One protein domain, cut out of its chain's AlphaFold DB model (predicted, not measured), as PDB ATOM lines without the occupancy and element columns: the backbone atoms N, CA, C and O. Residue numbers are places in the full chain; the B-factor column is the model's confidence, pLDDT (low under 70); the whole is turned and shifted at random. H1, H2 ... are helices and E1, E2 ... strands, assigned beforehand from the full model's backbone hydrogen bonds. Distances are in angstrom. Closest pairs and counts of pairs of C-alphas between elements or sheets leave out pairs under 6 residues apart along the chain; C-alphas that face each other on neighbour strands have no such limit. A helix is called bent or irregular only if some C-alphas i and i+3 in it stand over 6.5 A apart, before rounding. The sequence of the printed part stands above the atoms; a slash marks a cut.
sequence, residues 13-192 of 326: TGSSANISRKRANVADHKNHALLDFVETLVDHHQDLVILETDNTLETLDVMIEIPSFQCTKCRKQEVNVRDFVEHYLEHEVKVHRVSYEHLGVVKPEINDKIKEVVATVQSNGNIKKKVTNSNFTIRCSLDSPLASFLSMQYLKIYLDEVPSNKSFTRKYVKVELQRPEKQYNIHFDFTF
ATOM      1  N   THR A  13     150.972 182.170 143.001       41.73
ATOM      2  CA  THR A  13     151.481 182.482 141.652       41.73
ATOM      3  C   THR A  13     150.387 182.571 140.586       41.73
ATOM      4  O   THR A  13     150.420 183.455 139.737       41.73
ATOM      5  N   GLY A  14     149.367 181.717 140.656       36.15
ATOM      6  CA  GLY A  14     148.083 181.942 139.996       36.15
ATOM      7  C   GLY A  14     147.438 183.242 140.475       36.15
ATOM      8  O   GLY A  14     146.907 183.976 139.654       36.15
ATOM      9  N   SER A  15     147.576 183.600 141.759       35.84
ATOM     10  CA  SER A  15     147.121 184.897 142.264       35.84
ATOM     11  C   SER A  15     148.002 186.075 141.854       35.84
ATOM     12  O   SER A  15     147.446 187.140 141.677       35.84
ATOM     13  N   SER A  16     149.318 185.955 141.640       35.31
ATOM     14  CA  SER A  16     150.143 187.043 141.090       35.31
ATOM     15  C   SER A  16     149.933 187.177 139.598       35.31
ATOM     16  O   SER A  16     149.812 188.297 139.107       35.31
ATOM     17  N   ALA A  17     149.749 186.058 138.893       35.03
ATOM     18  CA  ALA A  17     149.145 186.073 137.577       35.03
ATOM     19  C   ALA A  17     147.762 186.721 137.650       35.03
ATOM     20  O   ALA A  17     147.492 187.502 136.766       35.03
ATOM     21  N   ASN A  18     146.955 186.536 138.701       34.96
ATOM     22  CA  ASN A  18     145.694 187.257 138.918       34.96
ATOM     23  C   ASN A  18     145.855 188.644 139.544       34.96
ATOM     24  O   ASN A  18     144.858 189.324 139.641       34.96
ATOM     25  N   ILE A  19     147.028 189.112 139.974       40.08
ATOM     26  CA  ILE A  19     147.239 190.486 140.461       40.08
ATOM     27  C   ILE A  19     147.770 191.311 139.302       40.08
ATOM     28  O   ILE A  19     147.229 192.369 139.011       40.08
ATOM     29  N   SER A  20     148.728 190.772 138.545       39.44
ATOM     30  CA  SER A  20     149.102 191.261 137.217       39.44
ATOM     31  C   SER A  20     147.919 191.185 136.255       39.44
ATOM     32  O   SER A  20     147.646 192.139 135.535       39.44
ATOM     33  N   ARG A  21     147.167 190.080 136.259       37.27
ATOM     34  CA  ARG A  21     145.876 189.996 135.583       37.27
ATOM     35  C   ARG A  21     144.767 190.608 136.404       37.27
ATOM     36  O   ARG A  21     143.730 190.708 135.832       37.27
ATOM     37  N   LYS A  22     144.869 191.084 137.643       36.51
ATOM     38  CA  LYS A  22     143.834 192.006 138.167       36.51
ATOM     39  C   LYS A  22     144.142 193.383 137.623       36.51
ATOM     40  O   LYS A  22     143.227 194.029 137.169       36.51
ATOM     41  N   ARG A  23     145.409 193.780 137.464       36.96
ATOM     42  CA  ARG A  23     145.748 194.959 136.653       36.96
ATOM     43  C   ARG A  23     145.213 194.833 135.215       36.96
ATOM     44  O   ARG A  23     144.759 195.831 134.678       36.96
ATOM     45  N   ALA A  24     145.199 193.629 134.624       36.08
ATOM     46  CA  ALA A  24     144.644 193.400 133.278       36.08
ATOM     47  C   ALA A  24     143.142 193.023 133.217       36.08
ATOM     48  O   ALA A  24     142.473 193.428 132.286       36.08
ATOM     49  N   ASN A  25     142.592 192.296 134.187       33.07
ATOM     50  CA  ASN A  25     141.182 191.871 134.346       33.07
ATOM     51  C   ASN A  25     140.374 192.949 135.063       33.07
ATOM     52  O   ASN A  25     139.159 192.883 135.134       33.07
ATOM     53  N   VAL A  26     141.007 193.996 135.563       39.24
ATOM     54  CA  VAL A  26     140.327 195.276 135.703       39.24
ATOM     55  C   VAL A  26     139.913 195.804 134.313       39.24
ATOM     56  O   VAL A  26     138.952 196.555 134.200       39.24
ATOM     57  N   ALA A  27     140.552 195.330 133.235       37.90
ATOM     58  CA  ALA A  27     140.008 195.378 131.881       37.90
ATOM     59  C   ALA A  27     139.277 194.083 131.469       37.90
ATOM     60  O   ALA A  27     139.059 193.884 130.272       37.90
ATOM     61  N   ASP A  28     138.826 193.229 132.409       37.66
ATOM     62  CA  ASP A  28     137.642 192.414 132.133       37.66
ATOM     63  C   ASP A  28     136.573 193.457 131.903       37.66
ATOM     64  O   ASP A  28     136.057 194.083 132.827       37.66
ATOM     65  N   HIS A  29     136.309 193.698 130.628       43.58
ATOM     66  CA  HIS A  29     135.216 194.509 130.163       43.58
ATOM     67  C   HIS A  29     133.920 193.766 130.515       43.58
ATOM     68  O   HIS A  29     133.156 193.385 129.628       43.58
ATOM     69  N   LYS A  30     133.646 193.552 131.817       51.26
ATOM     70  CA  LYS A  30     132.278 193.601 132.311       51.26
ATOM     71  C   LYS A  30     131.712 194.831 131.632       51.26
ATOM     72  O   LYS A  30     132.328 195.897 131.656       51.26
ATOM     73  N   ASN A  31     130.641 194.630 130.876       61.86
ATOM     74  CA  ASN A  31     129.964 195.721 130.209       61.86
ATOM     75  C   ASN A  31     129.414 196.611 131.324       61.86
ATOM     76  O   ASN A  31     128.283 196.414 131.736       61.86
ATOM     77  N   HIS A  32     130.244 197.505 131.861       70.49
ATOM     78  CA  HIS A  32     129.874 198.446 132.896       70.49
ATOM     79  C   HIS A  32     128.833 199.358 132.272       70.49
ATOM     80  O   HIS A  32     129.163 200.248 131.480       70.49
ATOM     81  N   ALA A  33     127.564 199.073 132.553       79.64
ATOM     82  CA  ALA A  33     126.490 199.937 132.131       79.64
ATOM     83  C   ALA A  33     126.437 201.148 133.063       79.64
ATOM     84  O   ALA A  33     126.836 201.100 134.227       79.64
ATOM     85  N   LEU A  34     125.904 202.249 132.537       85.64
ATOM     86  CA  LEU A  34     125.622 203.436 133.336       85.64
ATOM     87  C   LEU A  34     124.682 203.108 134.509       85.64
ATOM     88  O   LEU A  34     124.867 203.645 135.593       85.64
ATOM     89  N   LEU A  35     123.699 202.226 134.295       86.87
ATOM     90  CA  LEU A  35     122.749 201.811 135.333       86.87
ATOM     91  C   LEU A  35     123.447 201.052 136.464       86.87
ATOM     92  O   LEU A  35     123.315 201.462 137.610       86.87
ATOM     93  N   ASP A  36     124.277 200.056 136.136       87.69
ATOM     94  CA  ASP A  36     125.058 199.311 137.135       87.69
ATOM     95  C   ASP A  36     125.930 200.252 137.977       87.69
ATOM     96  O   ASP A  36     126.075 200.067 139.185       87.69
ATOM     97  N   PHE A  37     126.510 201.281 137.345       89.81
ATOM     98  CA  PHE A  37     127.277 202.289 138.068       89.81
ATOM     99  C   PHE A  37     126.401 203.082 139.033       89.81
ATOM    100  O   PHE A  37     126.799 203.265 140.176       89.81
ATOM    101  N   VAL A  38     125.230 203.552 138.592       89.50
ATOM    102  CA  VAL A  38     124.309 204.324 139.438       89.50
ATOM    103  C   VAL A  38     123.841 203.496 140.631       89.50
ATOM    104  O   VAL A  38     123.920 203.988 141.750       89.50
ATOM    105  N   GLU A  39     123.422 202.248 140.416       90.14
ATOM    106  CA  GLU A  39     123.005 201.337 141.494       90.14
ATOM    107  C   GLU A  39     124.133 201.134 142.507       90.14
ATOM    108  O   GLU A  39     123.960 201.368 143.699       90.14
ATOM    109  N   THR A  40     125.336 200.822 142.016       90.02
ATOM    110  CA  THR A  40     126.510 200.638 142.876       90.02
ATOM    111  C   THR A  40     126.856 201.914 143.649       90.02
ATOM    112  O   THR A  40     127.250 201.866 144.810       90.02
ATOM    113  N   LEU A  41     126.736 203.075 143.008       90.29
ATOM    114  CA  LEU A  41     127.080 204.365 143.591       90.29
ATOM    115  C   LEU A  41     126.110 204.771 144.696       90.29
ATOM    116  O   LEU A  41     126.551 205.351 145.682       90.29
ATOM    117  N   VAL A  42     124.822 204.450 144.572       88.74
ATOM    118  CA  VAL A  42     123.843 204.701 145.637       88.74
ATOM    119  C   VAL A  42     124.273 203.997 146.926       88.74
ATOM    120  O   VAL A  42     124.372 204.652 147.966       88.74
ATOM    121  N   ASP A  43     124.638 202.718 146.833       89.36
ATOM    122  CA  ASP A  43     124.972 201.894 148.000       89.36
ATOM    123  C   ASP A  43     126.386 202.156 148.546       89.36
ATOM    124  O   ASP A  43     126.622 202.033 149.747       89.36
ATOM    125  N   HIS A  44     127.325 202.565 147.685       89.84
ATOM    126  CA  HIS A  44     128.753 202.640 148.017       89.84
ATOM    127  C   HIS A  44     129.375 204.041 147.891       89.84
ATOM    128  O   HIS A  44     130.594 204.175 147.971       89.84
ATOM    129  N   HIS A  45     128.599 205.119 147.714       87.16
ATOM    130  CA  HIS A  45     129.165 206.476 147.565       87.16
ATOM    131  C   HIS A  45     130.069 206.900 148.735       87.16
ATOM    132  O   HIS A  45     130.982 207.700 148.537       87.16
ATOM    133  N   GLN A  46     129.843 206.362 149.938       86.90
ATOM    134  CA  GLN A  46     130.651 206.638 151.131       86.90
ATOM    135  C   GLN A  46     132.075 206.065 151.039       86.90
ATOM    136  O   GLN A  46     132.979 206.572 151.703       86.90
ATOM    137  N   ASP A  47     132.301 205.076 150.168       89.16
ATOM    138  CA  ASP A  47     133.622 204.487 149.915       89.16
ATOM    139  C   ASP A  47     134.542 205.437 149.127       89.16
ATOM    140  O   ASP A  47     135.742 205.180 148.979       89.16
ATOM    141  N   LEU A  48     133.987 206.521 148.573       90.07
ATOM    142  CA  LEU A  48     134.715 207.491 147.769       90.07
ATOM    143  C   LEU A  48     135.391 208.540 148.646       90.07
ATOM    144  O   LEU A  48     134.762 209.310 149.375       90.07
ATOM    145  N   VAL A  49     136.710 208.632 148.499       88.46
ATOM    146  CA  VAL A  49     137.549 209.540 149.268       88.46
ATOM    147  C   VAL A  49     138.258 210.526 148.343       88.46
ATOM    148  O   VAL A  49     139.186 210.155 147.640       88.46
ATOM    149  N   ILE A  50     137.875 211.803 148.369       88.02
ATOM    150  CA  ILE A  50     138.613 212.866 147.675       88.02
ATOM    151  C   ILE A  50     139.900 213.193 148.444       88.02
ATOM    152  O   ILE A  50     139.862 213.367 149.665       88.02
ATOM    153  N   LEU A  51     141.023 213.282 147.742       87.56
ATOM    154  CA  LEU A  51     142.337 213.667 148.263       87.56
ATOM    155  C   LEU A  51     142.995 214.644 147.293       87.56
ATOM    156  O   LEU A  51     142.702 214.599 146.100       87.56
ATOM    157  N   GLU A  52     143.887 215.505 147.768       85.91
ATOM    158  CA  GLU A  52     144.741 216.288 146.867       85.91
ATOM    159  C   GLU A  52     145.647 215.357 146.048       85.91
ATOM    160  O   GLU A  52     146.009 214.262 146.487       85.91
ATOM    161  N   THR A  53     145.934 215.744 144.809       79.31
ATOM    162  CA  THR A  53     146.701 214.925 143.871       79.31
ATOM    163  C   THR A  53     148.169 214.889 144.268       79.31
ATOM    164  O   THR A  53     148.836 215.919 144.291       79.31
ATOM    165  N   ASP A  54     148.687 213.685 144.495       72.29
ATOM    166  CA  ASP A  54     150.122 213.455 144.629       72.29
ATOM    167  C   ASP A  54     150.838 213.768 143.298       72.29
ATOM    168  O   ASP A  54     150.347 213.394 142.229       72.29
ATOM    169  N   ASN A  55     152.037 214.366 143.346       63.53
ATOM    170  CA  ASN A  55     152.838 214.714 142.153       63.53
ATOM    171  C   ASN A  55     153.049 213.528 141.180       63.53
ATOM    172  O   ASN A  55     153.279 213.716 139.990       63.53
ATOM    173  N   THR A  56     152.965 212.286 141.662       59.17
ATOM    174  CA  THR A  56     153.120 211.067 140.853       59.17
ATOM    175  C   THR A  56     151.964 210.830 139.871       59.17
ATOM    176  O   THR A  56     152.200 210.319 138.772       59.17
ATOM    177  N   LEU A  57     150.735 211.244 140.210       57.07
ATOM    178  CA  LEU A  57     149.545 211.105 139.353       57.07
ATOM    179  C   LEU A  57     149.488 212.138 138.220       57.07
ATOM    180  O   LEU A  57     148.591 212.072 137.378       57.07
ATOM    181  N   GLU A  58     150.421 213.089 138.147       57.83
ATOM    182  CA  GLU A  58     150.445 214.054 137.043       57.83
ATOM    183  C   GLU A  58     150.526 213.365 135.673       57.83
ATOM    184  O   GLU A  58     149.959 213.874 134.706       57.83
ATOM    185  N   THR A  59     151.135 212.174 135.620       58.87
ATOM    186  CA  THR A  59     151.349 211.395 134.392       58.87
ATOM    187  C   THR A  59     150.296 210.316 134.113       58.87
ATOM    188  O   THR A  59     150.151 209.908 132.961       58.87
ATOM    189  N   LEU A  60     149.558 209.841 135.125       65.63
ATOM    190  CA  LEU A  60     148.644 208.698 135.008       65.63
ATOM    191  C   LEU A  60     147.233 209.055 135.491       65.63
ATOM    192  O   LEU A  60     147.047 209.444 136.638       65.63
ATOM    193  N   ASP A  61     146.222 208.829 134.647       79.21
ATOM    194  CA  ASP A  61     144.812 209.093 134.990       79.21
ATOM    195  C   ASP A  61     144.268 208.157 136.087       79.21
ATOM    196  O   ASP A  61     143.356 208.522 136.836       79.21
ATOM    197  N   VAL A  62     144.809 206.938 136.172       82.45
ATOM    198  CA  VAL A  62     144.422 205.900 137.136       82.45
ATOM    199  C   VAL A  62     145.683 205.301 137.749       82.45
ATOM    200  O   VAL A  62     146.570 204.841 137.028       82.45
ATOM    201  N   MET A  63     145.733 205.236 139.077       81.15
ATOM    202  CA  MET A  63     146.774 204.541 139.831       81.15
ATOM    203  C   MET A  63     146.156 203.503 140.762       81.15
ATOM    204  O   MET A  63     145.131 203.741 141.396       81.15
ATOM    205  N   ILE A  64     146.794 202.336 140.846       81.43
ATOM    206  CA  ILE A  64     146.401 201.260 141.755       81.43
ATOM    207  C   ILE A  64     147.509 201.110 142.794       81.43
ATOM    208  O   ILE A  64     148.621 200.685 142.469       81.43
ATOM    209  N   GLU A  65     147.193 201.452 144.036       79.63
ATOM    210  CA  GLU A  65     148.076 201.343 145.190       79.63
ATOM    211  C   GLU A  65     147.801 200.020 145.897       79.63
ATOM    212  O   GLU A  65     146.787 199.855 146.570       79.63
ATOM    213  N   ILE A  66     148.703 199.058 145.721       78.53
ATOM    214  CA  ILE A  66     148.657 197.780 146.434       78.53
ATOM    215  C   ILE A  66     149.790 197.814 147.462       78.53
ATOM    216  O   ILE A  66     150.942 197.988 147.049       78.53
ATOM    217  N   PRO A  67     149.504 197.680 148.768       79.82
ATOM    218  CA  PRO A  67     150.550 197.633 149.778       79.82
ATOM    219  C   PRO A  67     151.447 196.404 149.584       79.82
ATOM    220  O   PRO A  67     151.032 195.382 149.039       79.82
ATOM    221  N   SER A  68     152.697 196.495 150.032       82.07
ATOM    222  CA  SER A  68     153.623 195.359 150.026       82.07
ATOM    223  C   SER A  68     153.151 194.254 150.974       82.07
ATOM    224  O   SER A  68     152.663 194.537 152.071       82.07
ATOM    225  N   PHE A  69     153.383 193.000 150.598       81.40
ATOM    226  CA  PHE A  69     153.209 191.843 151.467       81.40
ATOM    227  C   PHE A  69     154.208 191.906 152.617       81.40
ATOM    228  O   PHE A  69     155.405 192.052 152.386       81.40
ATOM    229  N   GLN A  70     153.731 191.773 153.852       81.76
ATOM    230  CA  GLN A  70     154.581 191.774 155.037       81.76
ATOM    231  C   GLN A  70     154.668 190.369 155.633       81.76
ATOM    232  O   GLN A  70     153.656 189.742 155.941       81.76
ATOM    233  N   CYS A  71     155.890 189.871 155.825       82.27
ATOM    234  CA  CYS A  71     156.123 188.585 156.469       82.27
ATOM    235  C   CYS A  71     155.761 188.653 157.957       82.27
ATOM    236  O   CYS A  71     156.292 189.476 158.700       82.27
ATOM    237  N   THR A  72     154.904 187.749 158.426       81.23
ATOM    238  CA  THR A  72     154.479 187.700 159.835       81.23
ATOM    239  C   THR A  72     155.601 187.286 160.788       81.23
ATOM    240  O   THR A  72     155.557 187.632 161.967       81.23
ATOM    241  N   LYS A  73     156.627 186.583 160.288       84.02
ATOM    242  CA  LYS A  73     157.747 186.077 161.097       84.02
ATOM    243  C   LYS A  73     158.877 187.091 161.265       84.02
ATOM    244  O   LYS A  73     159.376 187.258 162.370       84.02
ATOM    245  N   CYS A  74     159.283 187.774 160.193       86.95
ATOM    246  CA  CYS A  74     160.436 188.687 160.220       86.95
ATOM    247  C   CYS A  74     160.111 190.131 159.811       86.95
ATOM    248  O   CYS A  74     161.002 190.975 159.798       86.95
ATOM    249  N   ARG A  75     158.848 190.427 159.471       83.48
ATOM    250  CA  ARG A  75     158.361 191.748 159.033       83.48
ATOM    251  C   ARG A  75     158.995 192.288 157.751       83.48
ATOM    252  O   ARG A  75     158.735 193.442 157.413       83.48
ATOM    253  N   LYS A  76     159.755 191.470 157.013       86.44
ATOM    254  CA  LYS A  76     160.261 191.818 155.681       86.44
ATOM    255  C   LYS A  76     159.091 192.099 154.739       86.44
ATOM    256  O   LYS A  76     158.069 191.413 154.800       86.44
ATOM    257  N   GLN A  77     159.249 193.120 153.908       85.09
ATOM    258  CA  GLN A  77     158.251 193.547 152.938       85.09
ATOM    259  C   GLN A  77     158.665 193.121 151.533       85.09
ATOM    260  O   GLN A  77     159.809 193.331 151.140       85.09
ATOM    261  N   GLU A  78     157.727 192.552 150.785       80.11
ATOM    262  CA  GLU A  78     157.908 192.147 149.393       80.11
ATOM    263  C   GLU A  78     156.741 192.679 148.555       80.11
ATOM    264  O   GLU A  78     155.593 192.673 148.992       80.11
ATOM    265  N   VAL A  79     157.007 193.164 147.341       74.04
ATOM    266  CA  VAL A  79     155.952 193.720 146.465       74.04
ATOM    267  C   VAL A  79     155.283 192.623 145.639       74.04
ATOM    268  O   VAL A  79     154.093 192.692 145.335       74.04
ATOM    269  N   ASN A  80     156.046 191.601 145.260       77.63
ATOM    270  CA  ASN A  80     155.571 190.503 144.437       77.63
ATOM    271  C   ASN A  80     155.172 189.319 145.317       77.63
ATOM    272  O   ASN A  80     155.917 188.911 146.204       77.63
ATOM    273  N   VAL A  81     154.020 188.714 145.021       75.70
ATOM    274  CA  VAL A  81     153.566 187.515 145.734       75.70
ATOM    275  C   VAL A  81     154.573 186.379 145.595       75.70
ATOM    276  O   VAL A  81     154.769 185.630 146.540       75.70
ATOM    277  N   ARG A  82     155.207 186.222 144.425       80.18
ATOM    278  CA  ARG A  82     156.176 185.139 144.216       80.18
ATOM    279  C   ARG A  82     157.363 185.279 145.167       80.18
ATOM    280  O   ARG A  82     157.693 184.316 145.850       80.18
ATOM    281  N   ASP A  83     157.927 186.478 145.240       82.57
ATOM    282  CA  ASP A  83     159.079 186.786 146.088       82.57
ATOM    283  C   ASP A  83     158.688 186.668 147.571       82.57
ATOM    284  O   ASP A  83     159.432 186.108 148.372       82.57
ATOM    285  N   PHE A  84     157.459 187.072 147.920       82.32
ATOM    286  CA  PHE A  84     156.886 186.844 149.246       82.32
ATOM    287  C   PHE A  84     156.777 185.354 149.598       82.32
ATOM    288  O   PHE A  84     157.108 184.975 150.715       82.32
ATOM    289  N   VAL A  85     156.320 184.503 148.674       83.38
ATOM    290  CA  VAL A  85     156.186 183.053 148.895       83.38
ATOM    291  C   VAL A  85     157.557 182.408 149.058       83.38
ATOM    292  O   VAL A  85     157.756 181.643 149.998       83.38
ATOM    293  N   GLU A  86     158.501 182.735 148.173       83.32
ATOM    294  CA  GLU A  86     159.880 182.248 148.251       83.32
ATOM    295  C   GLU A  86     160.503 182.629 149.597       83.32
ATOM    296  O   GLU A  86     161.005 181.754 150.301       83.32
ATOM    297  N   HIS A  87     160.354 183.890 150.011       83.64
ATOM    298  CA  HIS A  87     160.808 184.372 151.309       83.64
ATOM    299  C   HIS A  87     160.086 183.701 152.491       83.64
ATOM    300  O   HIS A  87     160.715 183.285 153.462       83.64
ATOM    301  N   TYR A  88     158.762 183.545 152.432       83.81
ATOM    302  CA  TYR A  88     157.992 182.913 153.503       83.81
ATOM    303  C   TYR A  88     158.435 181.458 153.730       83.81
ATOM    304  O   TYR A  88     158.531 181.005 154.874       83.81
ATOM    305  N   LEU A  89     158.772 180.744 152.650       85.37
ATOM    306  CA  LEU A  89     159.293 179.378 152.695       85.37
ATOM    307  C   LEU A  89     160.720 179.281 153.261       85.37
ATOM    308  O   LEU A  89     161.103 178.202 153.710       85.37
ATOM    309  N   GLU A  90     161.494 180.371 153.320       84.30
ATOM    310  CA  GLU A  90     162.798 180.393 154.012       84.30
ATOM    311  C   GLU A  90     162.654 180.171 155.520       84.30
ATOM    312  O   GLU A  90     163.575 179.679 156.173       84.30
ATOM    313  N   HIS A  91     161.488 180.503 156.076       83.22
ATOM    314  CA  HIS A  91     161.163 180.271 157.477       83.22
ATOM    315  C   HIS A  91     160.519 178.904 157.745       83.22
ATOM    316  O   HIS A  91     160.117 178.637 158.883       83.22
ATOM    317  N   GLU A  92     160.331 178.086 156.713       81.68
ATOM    318  CA  GLU A  92     159.731 176.756 156.795       81.68
ATOM    319  C   GLU A  92     160.794 175.662 156.620       81.68
ATOM    320  O   GLU A  92     161.967 175.912 156.332       81.68
ATOM    321  N   VAL A  93     160.395 174.406 156.821       77.20
ATOM    322  CA  VAL A  93     161.297 173.255 156.674       77.20
ATOM    323  C   VAL A  93     161.813 173.162 155.232       77.20
ATOM    324  O   VAL A  93     161.034 173.259 154.282       77.20
ATOM    325  N   LYS A  94     163.116 172.875 155.061       77.53
ATOM    326  CA  LYS A  94     163.802 172.776 153.752       77.53
ATOM    327  C   LYS A  94     163.054 171.937 152.706       77.53
ATOM    328  O   LYS A  94     163.115 172.251 151.524       77.53
ATOM    329  N   VAL A  95     162.325 170.901 153.127       77.75
ATOM    330  CA  VAL A  95     161.519 170.044 152.240       77.75
ATOM    331  C   VAL A  95     160.461 170.851 151.477       77.75
ATOM    332  O   VAL A  95     160.298 170.647 150.279       77.75
ATOM    333  N   HIS A  96     159.784 171.805 152.125       76.95
ATOM    334  CA  HIS A  96     158.748 172.626 151.485       76.95
ATOM    335  C   HIS A  96     159.322 173.556 150.424       76.95
ATOM    336  O   HIS A  96     158.730 173.708 149.358       76.95
ATOM    337  N   ARG A  97     160.512 174.104 150.678       77.42
ATOM    338  CA  ARG A  97     161.244 174.902 149.699       77.42
ATOM    339  C   ARG A  97     161.603 174.082 148.459       77.42
ATOM    340  O   ARG A  97     161.323 174.518 147.352       77.42
ATOM    341  N   VAL A  98     162.140 172.873 148.644       78.32
ATOM    342  CA  VAL A  98     162.474 171.973 147.527       78.32
ATOM    343  C   VAL A  98     161.223 171.624 146.718       78.32
ATOM    344  O   VAL A  98     161.253 171.706 145.491       78.32
ATOM    345  N   SER A  99     160.106 171.289 147.374       76.88
ATOM    346  CA  SER A  99     158.839 171.009 146.685       76.88
ATOM    347  C   SER A  99     158.329 172.207 145.879       76.88
ATOM    348  O   SER A  99     157.880 172.025 144.748       76.88
ATOM    349  N   TYR A 100     158.433 173.426 146.411       80.28
ATOM    350  CA  TYR A 100     158.029 174.631 145.692       80.28
ATOM    351  C   TYR A 100     158.960 174.952 144.516       80.28
ATOM    352  O   TYR A 100     158.477 175.222 143.422       80.28
ATOM    353  N   GLU A 101     160.279 174.860 144.693       77.83
ATOM    354  CA  GLU A 101     161.251 175.121 143.621       77.83
ATOM    355  C   GLU A 101     161.106 174.131 142.448       77.83
ATOM    356  O   GLU A 101     161.239 174.530 141.292       77.83
ATOM    357  N   HIS A 102     160.791 172.858 142.724       76.82
ATOM    358  CA  HIS A 102     160.698 171.818 141.690       76.82
ATOM    359  C   HIS A 102     159.299 171.670 141.085       76.82
ATOM    360  O   HIS A 102     159.176 171.389 139.894       76.82
ATOM    361  N   LEU A 103     158.242 171.811 141.893       76.24
ATOM    362  CA  LEU A 103     156.862 171.534 141.473       76.24
ATOM    363  C   LEU A 103     155.978 172.786 141.444       76.24
ATOM    364  O   LEU A 103     154.880 172.734 140.895       76.24
ATOM    365  N   GLY A 104     156.413 173.893 142.050       74.69
ATOM    366  CA  GLY A 104     155.578 175.078 142.256       74.69
ATOM    367  C   GLY A 104     154.432 174.846 143.242       74.69
ATOM    368  O   GLY A 104     153.454 175.590 143.213       74.69
ATOM    369  N   VAL A 105     154.525 173.806 144.079       74.99
ATOM    370  CA  VAL A 105     153.460 173.377 144.994       74.99
ATOM    371  C   VAL A 105     153.808 173.739 146.430       74.99
ATOM    372  O   VAL A 105     154.940 173.572 146.881       74.99
ATOM    373  N   VAL A 106     152.795 174.203 147.152       77.89
ATOM    374  CA  VAL A 106     152.858 174.560 148.567       77.89
ATOM    375  C   VAL A 106     151.826 173.722 149.324       77.89
ATOM    376  O   VAL A 106     150.769 173.411 148.779       77.89
ATOM    377  N   LYS A 107     152.117 173.346 150.576       79.23
ATOM    378  CA  LYS A 107     151.140 172.652 151.429       79.23
ATOM    379  C   LYS A 107     149.873 173.497 151.635       79.23
ATOM    380  O   LYS A 107     150.002 174.721 151.727       79.23
ATOM    381  N   PRO A 108     148.694 172.871 151.802       78.18
ATOM    382  CA  PRO A 108     147.444 173.582 152.069       78.18
ATOM    383  C   PRO A 108     147.549 174.587 153.225       78.18
ATOM    384  O   PRO A 108     147.187 175.745 153.041       78.18
ATOM    385  N   GLU A 109     148.171 174.222 154.357       81.41
ATOM    386  CA  GLU A 109     148.233 175.124 155.521       81.41
ATOM    387  C   GLU A 109     149.073 176.384 155.259       81.41
ATOM    388  O   GLU A 109     148.781 177.466 155.770       81.41
ATOM    389  N   ILE A 110     150.141 176.261 154.464       80.69
ATOM    390  CA  ILE A 110     150.965 177.410 154.065       80.69
ATOM    391  C   ILE A 110     150.212 178.237 153.015       80.69
ATOM    392  O   ILE A 110     150.239 179.465 153.064       80.69
ATOM    393  N   ASN A 111     149.519 177.577 152.085       82.52
ATOM    394  CA  ASN A 111     148.717 178.240 151.062       82.52
ATOM    395  C   ASN A 111     147.601 179.090 151.684       82.52
ATOM    396  O   ASN A 111     147.397 180.220 151.252       82.52
ATOM    397  N   ASP A 112     146.930 178.596 152.724       83.45
ATOM    398  CA  ASP A 112     145.873 179.340 153.412       83.45
ATOM    399  C   ASP A 112     146.420 180.578 154.128       83.45
ATOM    400  O   ASP A 112     145.886 181.668 153.940       83.45
ATOM    401  N   LYS A 113     147.578 180.472 154.794       81.13
ATOM    402  CA  LYS A 113     148.275 181.650 155.343       81.13
ATOM    403  C   LYS A 113     148.647 182.662 154.261       81.13
ATOM    404  O   LYS A 113     148.505 183.865 154.461       81.13
ATOM    405  N   ILE A 114     149.116 182.209 153.097       81.56
ATOM    406  CA  ILE A 114     149.431 183.123 151.992       81.56
ATOM    407  C   ILE A 114     148.153 183.780 151.455       81.56
ATOM    408  O   ILE A 114     148.165 184.980 151.184       81.56
ATOM    409  N   LYS A 115     147.040 183.044 151.332       83.34
ATOM    410  CA  LYS A 115     145.740 183.611 150.938       83.34
ATOM    411  C   LYS A 115     145.260 184.665 151.932       83.34
ATOM    412  O   LYS A 115     144.797 185.707 151.486       83.34
ATOM    413  N   GLU A 116     145.404 184.435 153.237       83.16
ATOM    414  CA  GLU A 116     145.060 185.412 154.280       83.16
ATOM    415  C   GLU A 116     145.870 186.706 154.135       83.16
ATOM    416  O   GLU A 116     145.305 187.803 154.142       83.16
ATOM    417  N   VAL A 117     147.187 186.599 153.923       81.42
ATOM    418  CA  VAL A 117     148.043 187.774 153.695       81.42
ATOM    419  C   VAL A 117     147.649 188.482 152.396       81.42
ATOM    420  O   VAL A 117     147.554 189.708 152.365       81.42
ATOM    421  N   VAL A 118     147.365 187.734 151.326       81.05
ATOM    422  CA  VAL A 118     146.919 188.304 150.048       81.05
ATOM    423  C   VAL A 118     145.573 189.012 150.180       81.05
ATOM    424  O   VAL A 118     145.422 190.102 149.633       81.05
ATOM    425  N   ALA A 119     144.620 188.439 150.911       79.28
ATOM    426  CA  ALA A 119     143.331 189.063 151.191       79.28
ATOM    427  C   ALA A 119     143.507 190.355 152.003       79.28
ATOM    428  O   ALA A 119     142.940 191.380 151.647       79.28
ATOM    429  N   THR A 120     144.379 190.339 153.016       81.41
ATOM    430  CA  THR A 120     144.698 191.523 153.833       81.41
ATOM    431  C   THR A 120     145.356 192.632 153.009       81.41
ATOM    432  O   THR A 120     145.101 193.816 153.208       81.41
ATOM    433  N   VAL A 121     146.227 192.279 152.063       80.61
ATOM    434  CA  VAL A 121     146.841 193.256 151.153       80.61
ATOM    435  C   VAL A 121     145.814 193.821 150.172       80.61
ATOM    436  O   VAL A 121     145.861 195.010 149.866       80.61
ATOM    437  N   GLN A 122     144.880 192.997 149.690       75.02
ATOM    438  CA  GLN A 122     143.809 193.443 148.796       75.02
ATOM    439  C   GLN A 122     142.854 194.410 149.497       75.02
ATOM    440  O   GLN A 122     142.586 195.469 148.934       75.02
ATOM    441  N   SER A 123     142.463 194.119 150.740       78.96
ATOM    442  CA  SER A 123     141.560 194.978 151.511       78.96
ATOM    443  C   SER A 123     142.156 196.325 151.897       78.96
ATOM    444  O   SER A 123     141.447 197.326 152.000       78.96
ATOM    445  N   ASN A 124     143.480 196.377 152.042       82.53
ATOM    446  CA  ASN A 124     144.221 197.617 152.257       82.53
ATOM    447  C   ASN A 124     144.616 198.327 150.949       82.53
ATOM    448  O   ASN A 124     145.155 199.437 150.983       82.53
ATOM    449  N   GLY A 125     144.385 197.693 149.800       84.07
ATOM    450  CA  GLY A 125     144.670 198.264 148.495       84.07
ATOM    451  C   GLY A 125     143.647 199.323 148.104       84.07
ATOM    452  O   GLY A 125     142.473 199.250 148.459       84.07
ATOM    453  N   ASN A 126     144.088 200.322 147.347       87.56
ATOM    454  CA  ASN A 126     143.234 201.409 146.896       87.56
ATOM    455  C   ASN A 126     143.425 201.676 145.403       87.56
ATOM    456  O   ASN A 126     144.512 201.518 144.847       87.56
ATOM    457  N   ILE A 127     142.366 202.146 144.760       87.94
ATOM    458  CA  ILE A 127     142.430 202.769 143.448       87.94
ATOM    459  C   ILE A 127     142.306 204.280 143.608       87.94
ATOM    460  O   ILE A 127     141.434 204.757 144.328       87.94
ATOM    461  N   LYS A 128     143.178 205.029 142.938       88.97
ATOM    462  CA  LYS A 128     143.131 206.485 142.825       88.97
ATOM    463  C   LYS A 128     142.851 206.855 141.377       88.97
ATOM    464  O   LYS A 128     143.524 206.370 140.466       88.97
ATOM    465  N   LYS A 129     141.879 207.734 141.156       90.07
ATOM    466  CA  LYS A 129     141.579 208.295 139.839       90.07
ATOM    467  C   LYS A 129     141.680 209.810 139.879       90.07
ATOM    468  O   LYS A 129     141.092 210.445 140.753       90.07
ATOM    469  N   LYS A 130     142.398 210.383 138.920       89.83
ATOM    470  CA  LYS A 130     142.554 211.831 138.797       89.83
ATOM    471  C   LYS A 130     141.239 212.498 138.401       89.83
ATOM    472  O   LYS A 130     140.537 212.038 137.497       89.83
ATOM    473  N   VAL A 131     140.933 213.614 139.051       90.43
ATOM    474  CA  VAL A 131     139.858 214.507 138.628       90.43
ATOM    475  C   VAL A 131     140.379 215.392 137.498       90.43
ATOM    476  O   VAL A 131     141.444 215.988 137.583       90.43
ATOM    477  N   THR A 132     139.631 215.476 136.402       88.91
ATOM    478  CA  THR A 132     140.106 216.080 135.151       88.91
ATOM    479  C   THR A 132     140.307 217.596 135.245       88.91
ATOM    480  O   THR A 132     141.212 218.123 134.608       88.91
ATOM    481  N   ASN A 133     139.471 218.309 136.005       87.60
ATOM    482  CA  ASN A 133     139.475 219.776 136.092       87.60
ATOM    483  C   ASN A 133     140.026 220.328 137.418       87.60
ATOM    484  O   ASN A 133     139.830 221.505 137.702       87.60
ATOM    485  N   SER A 134     140.664 219.506 138.253       85.90
ATOM    486  CA  SER A 134     141.188 219.962 139.543       85.90
ATOM    487  C   SER A 134     142.417 219.167 139.981       85.90
ATOM    488  O   SER A 134     142.706 218.101 139.443       85.90
ATOM    489  N   ASN A 135     143.117 219.668 140.999       85.85
ATOM    490  CA  ASN A 135     144.255 218.988 141.623       85.85
ATOM    491  C   ASN A 135     143.799 217.992 142.697       85.85
ATOM    492  O   ASN A 135     144.450 217.855 143.729       85.85
ATOM    493  N   PHE A 136     142.676 217.315 142.466       89.10
ATOM    494  CA  PHE A 136     142.164 216.282 143.354       89.10
ATOM    495  C   PHE A 136     142.159 214.913 142.674       89.10
ATOM    496  O   PHE A 136     142.074 214.768 141.450       89.10
ATOM    497  N   THR A 137     142.187 213.882 143.504       90.62
ATOM    498  CA  THR A 137     142.003 212.484 143.140       90.62
ATOM    499  C   THR A 137     140.869 211.894 143.956       90.62
ATOM    500  O   THR A 137     140.631 212.282 145.098       90.62
ATOM    501  N   ILE A 138     140.161 210.941 143.367       91.08
ATOM    502  CA  ILE A 138     139.179 210.124 144.069       91.08
ATOM    503  C   ILE A 138     139.826 208.781 144.343       91.08
ATOM    504  O   ILE A 138     140.207 208.059 143.420       91.08
ATOM    505  N   ARG A 139     139.952 208.468 145.625       90.76
ATOM    506  CA  ARG A 139     140.428 207.203 146.152       90.76
ATOM    507  C   ARG A 139     139.244 206.323 146.539       90.76
ATOM    508  O   ARG A 139     138.268 206.811 147.093       90.76
ATOM    509  N   CYS A 140     139.350 205.028 146.288       89.95
ATOM    510  CA  CYS A 140     138.394 204.022 146.737       89.95
ATOM    511  C   CYS A 140     139.143 202.732 147.095       89.95
ATOM    512  O   CYS A 140     140.187 202.455 146.499       89.95
ATOM    513  N   SER A 141     138.645 201.957 148.059       88.36
ATOM    514  CA  SER A 141     139.221 200.641 148.378       88.36
ATOM    515  C   SER A 141     139.040 199.679 147.202       88.36
ATOM    516  O   SER A 141     138.008 199.711 146.536       88.36
ATOM    517  N   LEU A 142     140.019 198.803 146.954       85.68
ATOM    518  CA  LEU A 142     139.916 197.762 145.924       85.68
ATOM    519  C   LEU A 142     138.825 196.723 146.208       85.68
ATOM    520  O   LEU A 142     138.375 196.065 145.269       85.68
ATOM    521  N   ASP A 143     138.399 196.598 147.464       83.86
ATOM    522  CA  ASP A 143     137.298 195.717 147.858       83.86
ATOM    523  C   ASP A 143     135.922 196.328 147.559       83.86
ATOM    524  O   ASP A 143     134.922 195.609 147.518       83.86
ATOM    525  N   SER A 144     135.855 197.641 147.311       85.35
ATOM    526  CA  SER A 144     134.602 198.292 146.940       85.35
ATOM    527  C   SER A 144     134.212 197.923 145.504       85.35
ATOM    528  O   SER A 144     135.046 197.999 144.591       85.35
ATOM    529  N   PRO A 145     132.929 197.623 145.234       87.19
ATOM    530  CA  PRO A 145     132.443 197.415 143.871       87.19
ATOM    531  C   PRO A 145     132.698 198.618 142.941       87.19
ATOM    532  O   PRO A 145     132.906 198.440 141.733       87.19
ATOM    533  N   LEU A 146     132.775 199.836 143.500       88.47
ATOM    534  CA  LEU A 146     133.095 201.066 142.764       88.47
ATOM    535  C   LEU A 146     134.509 201.080 142.176       88.47
ATOM    536  O   LEU A 146     134.745 201.776 141.183       88.47
ATOM    537  N   ALA A 147     135.438 200.296 142.730       86.76
ATOM    538  CA  ALA A 147     136.818 200.263 142.260       86.76
ATOM    539  C   ALA A 147     136.910 199.896 140.773       86.76
ATOM    540  O   ALA A 147     137.652 200.530 140.024       86.76
ATOM    541  N   SER A 148     136.088 198.935 140.338       85.55
ATOM    542  CA  SER A 148     136.019 198.481 138.943       85.55
ATOM    543  C   SER A 148     135.589 199.589 137.969       85.55
ATOM    544  O   SER A 148     136.118 199.709 136.859       85.55
ATOM    545  N   PHE A 149     134.691 200.475 138.402       85.95
ATOM    546  CA  PHE A 149     134.259 201.606 137.593       85.95
ATOM    547  C   PHE A 149     135.326 202.703 137.548       85.95
ATOM    548  O   PHE A 149     135.628 203.237 136.476       85.95
ATOM    549  N   LEU A 150     135.960 203.010 138.685       87.69
ATOM    550  CA  LEU A 150     137.033 204.007 138.751       87.69
ATOM    551  C   LEU A 150     138.246 203.623 137.902       87.69
ATOM    552  O   LEU A 150     138.913 204.501 137.353       87.69
ATOM    553  N   SER A 151     138.493 202.334 137.694       85.21
ATOM    554  CA  SER A 151     139.556 201.874 136.805       85.21
ATOM    555  C   SER A 151     139.300 202.063 135.314       85.21
ATOM    556  O   SER A 151     140.240 201.965 134.525       85.21
ATOM    557  N   MET A 152     138.067 202.353 134.893       84.19
ATOM    558  CA  MET A 152     137.768 202.531 133.474       84.19
ATOM    559  C   MET A 152     138.539 203.722 132.901       84.19
ATOM    560  O   MET A 152     138.294 204.867 133.276       84.19
ATOM    561  N   GLN A 153     139.426 203.473 131.937       82.78
ATOM    562  CA  GLN A 153     140.272 204.508 131.331       82.78
ATOM    563  C   GLN A 153     139.467 205.694 130.775       82.78
ATOM    564  O   GLN A 153     139.862 206.842 130.932       82.78
ATOM    565  N   TYR A 154     138.324 205.422 130.140       85.89
ATOM    566  CA  TYR A 154     137.497 206.451 129.508       85.89
ATOM    567  C   TYR A 154     136.495 207.116 130.458       85.89
ATOM    568  O   TYR A 154     135.795 208.029 130.032       85.89
ATOM    569  N   LEU A 155     136.398 206.692 131.723       88.49
ATOM    570  CA  LEU A 155     135.593 207.420 132.703       88.49
ATOM    571  C   LEU A 155     136.306 208.728 133.029       88.49
ATOM    572  O   LEU A 155     137.444 208.696 133.491       88.49
ATOM    573  N   LYS A 156     135.644 209.867 132.829       90.32
ATOM    574  CA  LYS A 156     136.164 211.156 133.300       90.32
ATOM    575  C   LYS A 156     135.402 211.601 134.529       90.32
ATOM    576  O   LYS A 156     134.209 211.340 134.642       90.32
ATOM    577  N   ILE A 157     136.100 212.266 135.438       92.39
ATOM    578  CA  ILE A 157     135.490 212.814 136.641       92.39
ATOM    579  C   ILE A 157     135.799 214.297 136.713       92.39
ATOM    580  O   ILE A 157     136.948 214.697 136.524       92.39
ATOM    581  N   TYR A 158     134.775 215.092 136.992       92.28
ATOM    582  CA  TYR A 158     134.889 216.524 137.201       92.28
ATOM    583  C   TYR A 158     134.416 216.888 138.604       92.28
ATOM    584  O   TYR A 158     133.509 216.254 139.142       92.28
ATOM    585  N   LEU A 159     135.038 217.909 139.180       90.91
ATOM    586  CA  LEU A 159     134.663 218.484 140.462       90.91
ATOM    587  C   LEU A 159     134.005 219.842 140.234       90.91
ATOM    588  O   LEU A 159     134.538 220.668 139.497       90.91
ATOM    589  N   ASP A 160     132.866 220.048 140.880       88.05
ATOM    590  CA  ASP A 160     132.012 221.234 140.891       88.05
ATOM    591  C   ASP A 160     131.407 221.607 139.533       88.05
ATOM    592  O   ASP A 160     130.184 221.546 139.367       88.05
ATOM    593  N   GLU A 161     132.240 221.901 138.540       85.91
ATOM    594  CA  GLU A 161     131.825 222.317 137.204       85.91
ATOM    595  C   GLU A 161     132.241 221.326 136.122       85.91
ATOM    596  O   GLU A 161     133.291 220.685 136.175       85.91
ATOM    597  N   VAL A 162     131.412 221.239 135.084       85.33
ATOM    598  CA  VAL A 162     131.641 220.351 133.950       85.33
ATOM    599  C   VAL A 162     131.894 221.178 132.689       85.33
ATOM    600  O   VAL A 162     131.153 222.129 132.438       85.33
ATOM    601  N   PRO A 163     132.881 220.828 131.838       82.94
ATOM    602  CA  PRO A 163     133.193 221.640 130.667       82.94
ATOM    603  C   PRO A 163     132.004 221.730 129.705       82.94
ATOM    604  O   PRO A 163     131.481 220.699 129.267       82.94
ATOM    605  N   SER A 164     131.622 222.947 129.321       74.42
ATOM    606  CA  SER A 164     130.525 223.234 128.395       74.42
ATOM    607  C   SER A 164     130.919 222.955 126.936       74.42
ATOM    608  O   SER A 164     131.060 223.876 126.131       74.42
ATOM    609  N   ASN A 165     131.115 221.691 126.553       66.71
ATOM    610  CA  ASN A 165     131.303 221.364 125.135       66.71
ATOM    611  C   ASN A 165     129.950 221.184 124.451       66.71
ATOM    612  O   ASN A 165     129.181 220.301 124.814       66.71
ATOM    613  N   LYS A 166     129.705 221.977 123.403       63.84
ATOM    614  CA  LYS A 166     128.472 221.933 122.600       63.84
ATOM    615  C   LYS A 166     128.418 220.784 121.584       63.84
ATOM    616  O   LYS A 166     127.398 220.601 120.936       63.84
ATOM    617  N   SER A 167     129.507 220.038 121.392       67.56
ATOM    618  CA  SER A 167     129.645 219.125 120.250       67.56
ATOM    619  C   SER A 167     128.916 217.786 120.395       67.56
ATOM    620  O   SER A 167     128.797 217.071 119.404       67.56
ATOM    621  N   PHE A 168     128.439 217.417 121.586       70.00
ATOM    622  CA  PHE A 168     127.730 216.153 121.797       70.00
ATOM    623  C   PHE A 168     126.909 216.155 123.090       70.00
ATOM    624  O   PHE A 168     127.219 216.877 124.039       70.00
ATOM    625  N   THR A 169     125.878 215.307 123.137       75.96
ATOM    626  CA  THR A 169     125.080 215.051 124.339       75.96
ATOM    627  C   THR A 169     125.927 214.311 125.367       75.96
ATOM    628  O   THR A 169     126.379 213.188 125.139       75.96
ATOM    629  N   ARG A 170     126.185 214.964 126.501       79.84
ATOM    630  CA  ARG A 170     126.947 214.362 127.593       79.84
ATOM    631  C   ARG A 170     126.021 213.629 128.559       79.84
ATOM    632  O   ARG A 170     124.921 214.103 128.837       79.84
ATOM    633  N   LYS A 171     126.483 212.498 129.088       84.83
ATOM    634  CA  LYS A 171     125.802 211.739 130.144       84.83
ATOM    635  C   LYS A 171     126.625 211.802 131.419       84.83
ATOM    636  O   LYS A 171     127.752 211.305 131.442       84.83
ATOM    637  N   TYR A 172     126.041 212.385 132.460       86.30
ATOM    638  CA  TYR A 172     126.687 212.521 133.756       86.30
ATOM    639  C   TYR A 172     125.875 211.861 134.855       86.30
ATOM    640  O   TYR A 172     124.645 211.883 134.823       86.30
ATOM    641  N   VAL A 173     126.584 211.365 135.861       88.89
ATOM    642  CA  VAL A 173     126.023 211.082 137.180       88.89
ATOM    643  C   VAL A 173     126.620 212.097 138.143       88.89
ATOM    644  O   VAL A 173     127.840 212.147 138.300       88.89
ATOM    645  N   LYS A 174     125.770 212.936 138.739       89.52
ATOM    646  CA  LYS A 174     126.174 213.895 139.771       89.52
ATOM    647  C   LYS A 174     126.006 213.244 141.140       89.52
ATOM    648  O   LYS A 174     124.939 212.710 141.430       89.52
ATOM    649  N   VAL A 175     127.035 213.331 141.974       89.56
ATOM    650  CA  VAL A 175     127.003 212.923 143.381       89.56
ATOM    651  C   VAL A 175     127.484 214.073 144.239       89.56
ATOM    652  O   VAL A 175     128.504 214.693 143.949       89.56
ATOM    653  N   GLU A 176     126.756 214.338 145.314       86.11
ATOM    654  CA  GLU A 176     127.154 215.317 146.315       86.11
ATOM    655  C   GLU A 176     127.787 214.571 147.487       86.11
ATOM    656  O   GLU A 176     127.108 213.856 148.219       86.11
ATOM    657  N   LEU A 177     129.103 214.706 147.653       84.30
ATOM    658  CA  LEU A 177     129.802 214.130 148.795       84.30
ATOM    659  C   LEU A 177     129.870 215.166 149.914       84.30
ATOM    660  O   LEU A 177     130.544 216.193 149.788       84.30
ATOM    661  N   GLN A 178     129.178 214.882 151.015       77.95
ATOM    662  CA  GLN A 178     129.273 215.664 152.242       77.95
ATOM    663  C   GLN A 178     130.482 215.200 153.058       77.95
ATOM    664  O   GLN A 178     130.604 214.028 153.410       77.95
ATOM    665  N   ARG A 179     131.385 216.132 153.364       69.97
ATOM    666  CA  ARG A 179     132.494 215.938 154.303       69.97
ATOM    667  C   ARG A 179     132.426 216.969 155.426       69.97
ATOM    668  O   ARG A 179     131.752 217.979 155.245       69.97
ATOM    669  N   PRO A 180     133.146 216.761 156.548       72.23
ATOM    670  CA  PRO A 180     133.072 217.661 157.700       72.23
ATOM    671  C   PRO A 180     133.377 219.125 157.354       72.23
ATOM    672  O   PRO A 180     132.781 220.026 157.930       72.23
ATOM    673  N   GLU A 181     134.286 219.358 156.402       73.41
ATOM    674  CA  GLU A 181     134.798 220.698 156.083       73.41
ATOM    675  C   GLU A 181     134.167 221.320 154.831       73.41
ATOM    676  O   GLU A 181     134.108 222.544 154.710       73.41
ATOM    677  N   LYS A 182     133.717 220.502 153.870       80.11
ATOM    678  CA  LYS A 182     133.248 220.983 152.565       80.11
ATOM    679  C   LYS A 182     132.348 219.963 151.872       80.11
ATOM    680  O   LYS A 182     132.598 218.760 151.922       80.11
ATOM    681  N   GLN A 183     131.328 220.460 151.182       83.75
ATOM    682  CA  GLN A 183     130.527 219.673 150.251       83.75
ATOM    683  C   GLN A 183     131.153 219.748 148.858       83.75
ATOM    684  O   GLN A 183     131.466 220.834 148.369       83.75
ATOM    685  N   TYR A 184     131.333 218.591 148.232       87.13
ATOM    686  CA  TYR A 184     131.918 218.472 146.902       87.13
ATOM    687  C   TYR A 184     130.884 217.933 145.922       87.13
ATOM    688  O   TYR A 184     130.265 216.898 146.178       87.13
ATOM    689  N   ASN A 185     130.725 218.602 144.782       90.39
ATOM    690  CA  ASN A 185     129.866 218.119 143.708       90.39
ATOM    691  C   ASN A 185     130.718 217.354 142.695       90.39
ATOM    692  O   ASN A 185     131.459 217.952 141.924       90.39
ATOM    693  N   ILE A 186     130.629 216.031 142.682       92.39
ATOM    694  CA  ILE A 186     131.375 215.196 141.740       92.39
ATOM    695  C   ILE A 186     130.483 214.836 140.558       92.39
ATOM    696  O   ILE A 186     129.349 214.399 140.733       92.39
ATOM    697  N   HIS A 187     131.022 214.955 139.347       92.34
ATOM    698  CA  HIS A 187     130.349 214.585 138.106       92.34
ATOM    699  C   HIS A 187     131.126 213.483 137.387       92.34
ATOM    700  O   HIS A 187     132.236 213.708 136.903       92.34
ATOM    701  N   PHE A 188     130.527 212.301 137.278       93.01
ATOM    702  CA  PHE A 188     131.071 211.162 136.538       93.01
ATOM    703  C   PHE A 188     130.558 211.176 135.095       93.01
ATOM    704  O   PHE A 188     129.360 211.041 134.865       93.01
ATOM    705  N   ASP A 189     131.453 211.331 134.119       91.10
ATOM    706  CA  ASP A 189     131.137 211.444 132.691       91.10
ATOM    707  C   ASP A 189     131.349 210.113 131.958       91.10
ATOM    708  O   ASP A 189     132.479 209.661 131.739       91.10
ATOM    709  N   PHE A 190     130.236 209.514 131.529       89.61
ATOM    710  CA  PHE A 190     130.201 208.240 130.801       89.61
ATOM    711  C   PHE A 190     130.279 208.402 129.282       89.61
ATOM    712  O   PHE A 190     130.362 207.420 128.543       89.61
ATOM    713  N   THR A 191     130.293 209.634 128.780       88.90
ATOM    714  CA  THR A 191     130.183 209.898 127.344       88.90
ATOM    715  C   THR A 191     131.357 209.320 126.557       88.90
ATOM    716  O   THR A 191     131.195 208.803 125.451       88.90
ATOM    717  N   PHE A 192     132.560 209.375 127.126       86.11
ATOM    718  CA  PHE A 192     133.758 208.824 126.492       86.11
ATOM    719  C   PHE A 192     133.768 207.290 126.498       86.11
ATOM    720  O   PHE A 192     134.270 206.692 125.544       86.11
TER     721      PHE A 192
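AT A GLANCE: This is residues 13 to 192 of the 326 residues of an uncharacterized protein of Caenorhabditis elegans (UniProt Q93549). Picture a long, loose body of two lobes: at one end two small antiparallel sheets with H2 and H7 packed on them, at the other the helical hairpin H4 and H5, with H6 and poorly predicted H1 reaching from there toward the sheets. The printed part has 180 residues with seven named helices and seven named strands, in the order H1 H2 E1 H3 E2 H4 H5 H6 E3 E4 H7 E5 E6 E7. The sheets run E1 E4 E3 E2 and E5 E7 E6; the class is mixed, helices and strands. The whole is loose, with a radius of gyration of the C-alphas of 20.1 A, and elongated, spanning 68 by 35 by 31 A.

IN THESE COORDINATES: Find C-alpha 13 at (151.481, 182.482, 141.652); from there H1 runs 15.7 A to residue 25. Next come H2, residues 34 to 47, 18.4 A, irregular with C-alphas 43 and 46 8.0 A apart, E1, 49 to 52, H3, 55 to 58, and E2, 62 to 65. Then find H4, 81 to 90, H5, 94 to 103, and H6, which starts at C-alpha 108 (147.444, 173.582, 152.069) and runs 22.2 A to residue 123. E3, 126 to 130, E4, 136 to 141, H7, 146 to 150, and E5, 156 to 159, follow. E6, 172 to 178, spans 18.9 A, and E7, 183 to 189, spans 19.4 A, ending at C-alpha 189 (131.137, 211.444, 132.691).

HOW THE PARTS SIT: Begin at the strongly twisted sheet of four, whose antiparallel neighbours have backbone atoms within hydrogen-bond range: N 49 and O 139, 2.8 A, between E1 and E4, N 127 and O 140, 2.8 A, in the hairpin E3 and E4, and N 63 and O 128, 2.8 A, between E3 and E2. H7 is on this sheet over E3, at a height over the sheet of 8.3 A, the closest C-alphas of H7 and E3 being those of Ala 147 and Ile 127, 6.3 A apart; H3 only grazes the sheet, with its residues 56 to 58. In the other sheet look for N 158 and O 187, 2.9 A, between E5 and E7, and N 175 and O 186, 2.8 A, in the hairpin E6 and E7. H2 is on it over E6, along the strands at 11 degrees on the local plane, and touches H7, the closest C-alphas being Thr 40 and Leu 146, 6.6 A. H4 and H5 touch as a hairpin, C-alphas of Leu 89 and Arg 97 closest at 5.7 A, at a shallow tilt of 34 degrees, only just short of steep. H6 is close to H4 but not clearly touching, C-alphas of Val 85 and Ile 114 closest at 7.4 A. H1 touches H4 only at their ends, C-alphas of Ser 16 and Val 81 closest at 5.8 A. Every O i to N i+4 pair is within range in H1, H4, H5, H6 and H7; H2 has 8 of 10, and H3 is too short for one.

THE WHOLE: The farthest C-alphas, Val 95 and Lys 166, are 68.3 A apart. The printed part has no cut; E2 to H4 and E5 to E6 are long links. Confidence is under 70 at residues 13 to 31, 55 to 60, 165 to 167 and 179.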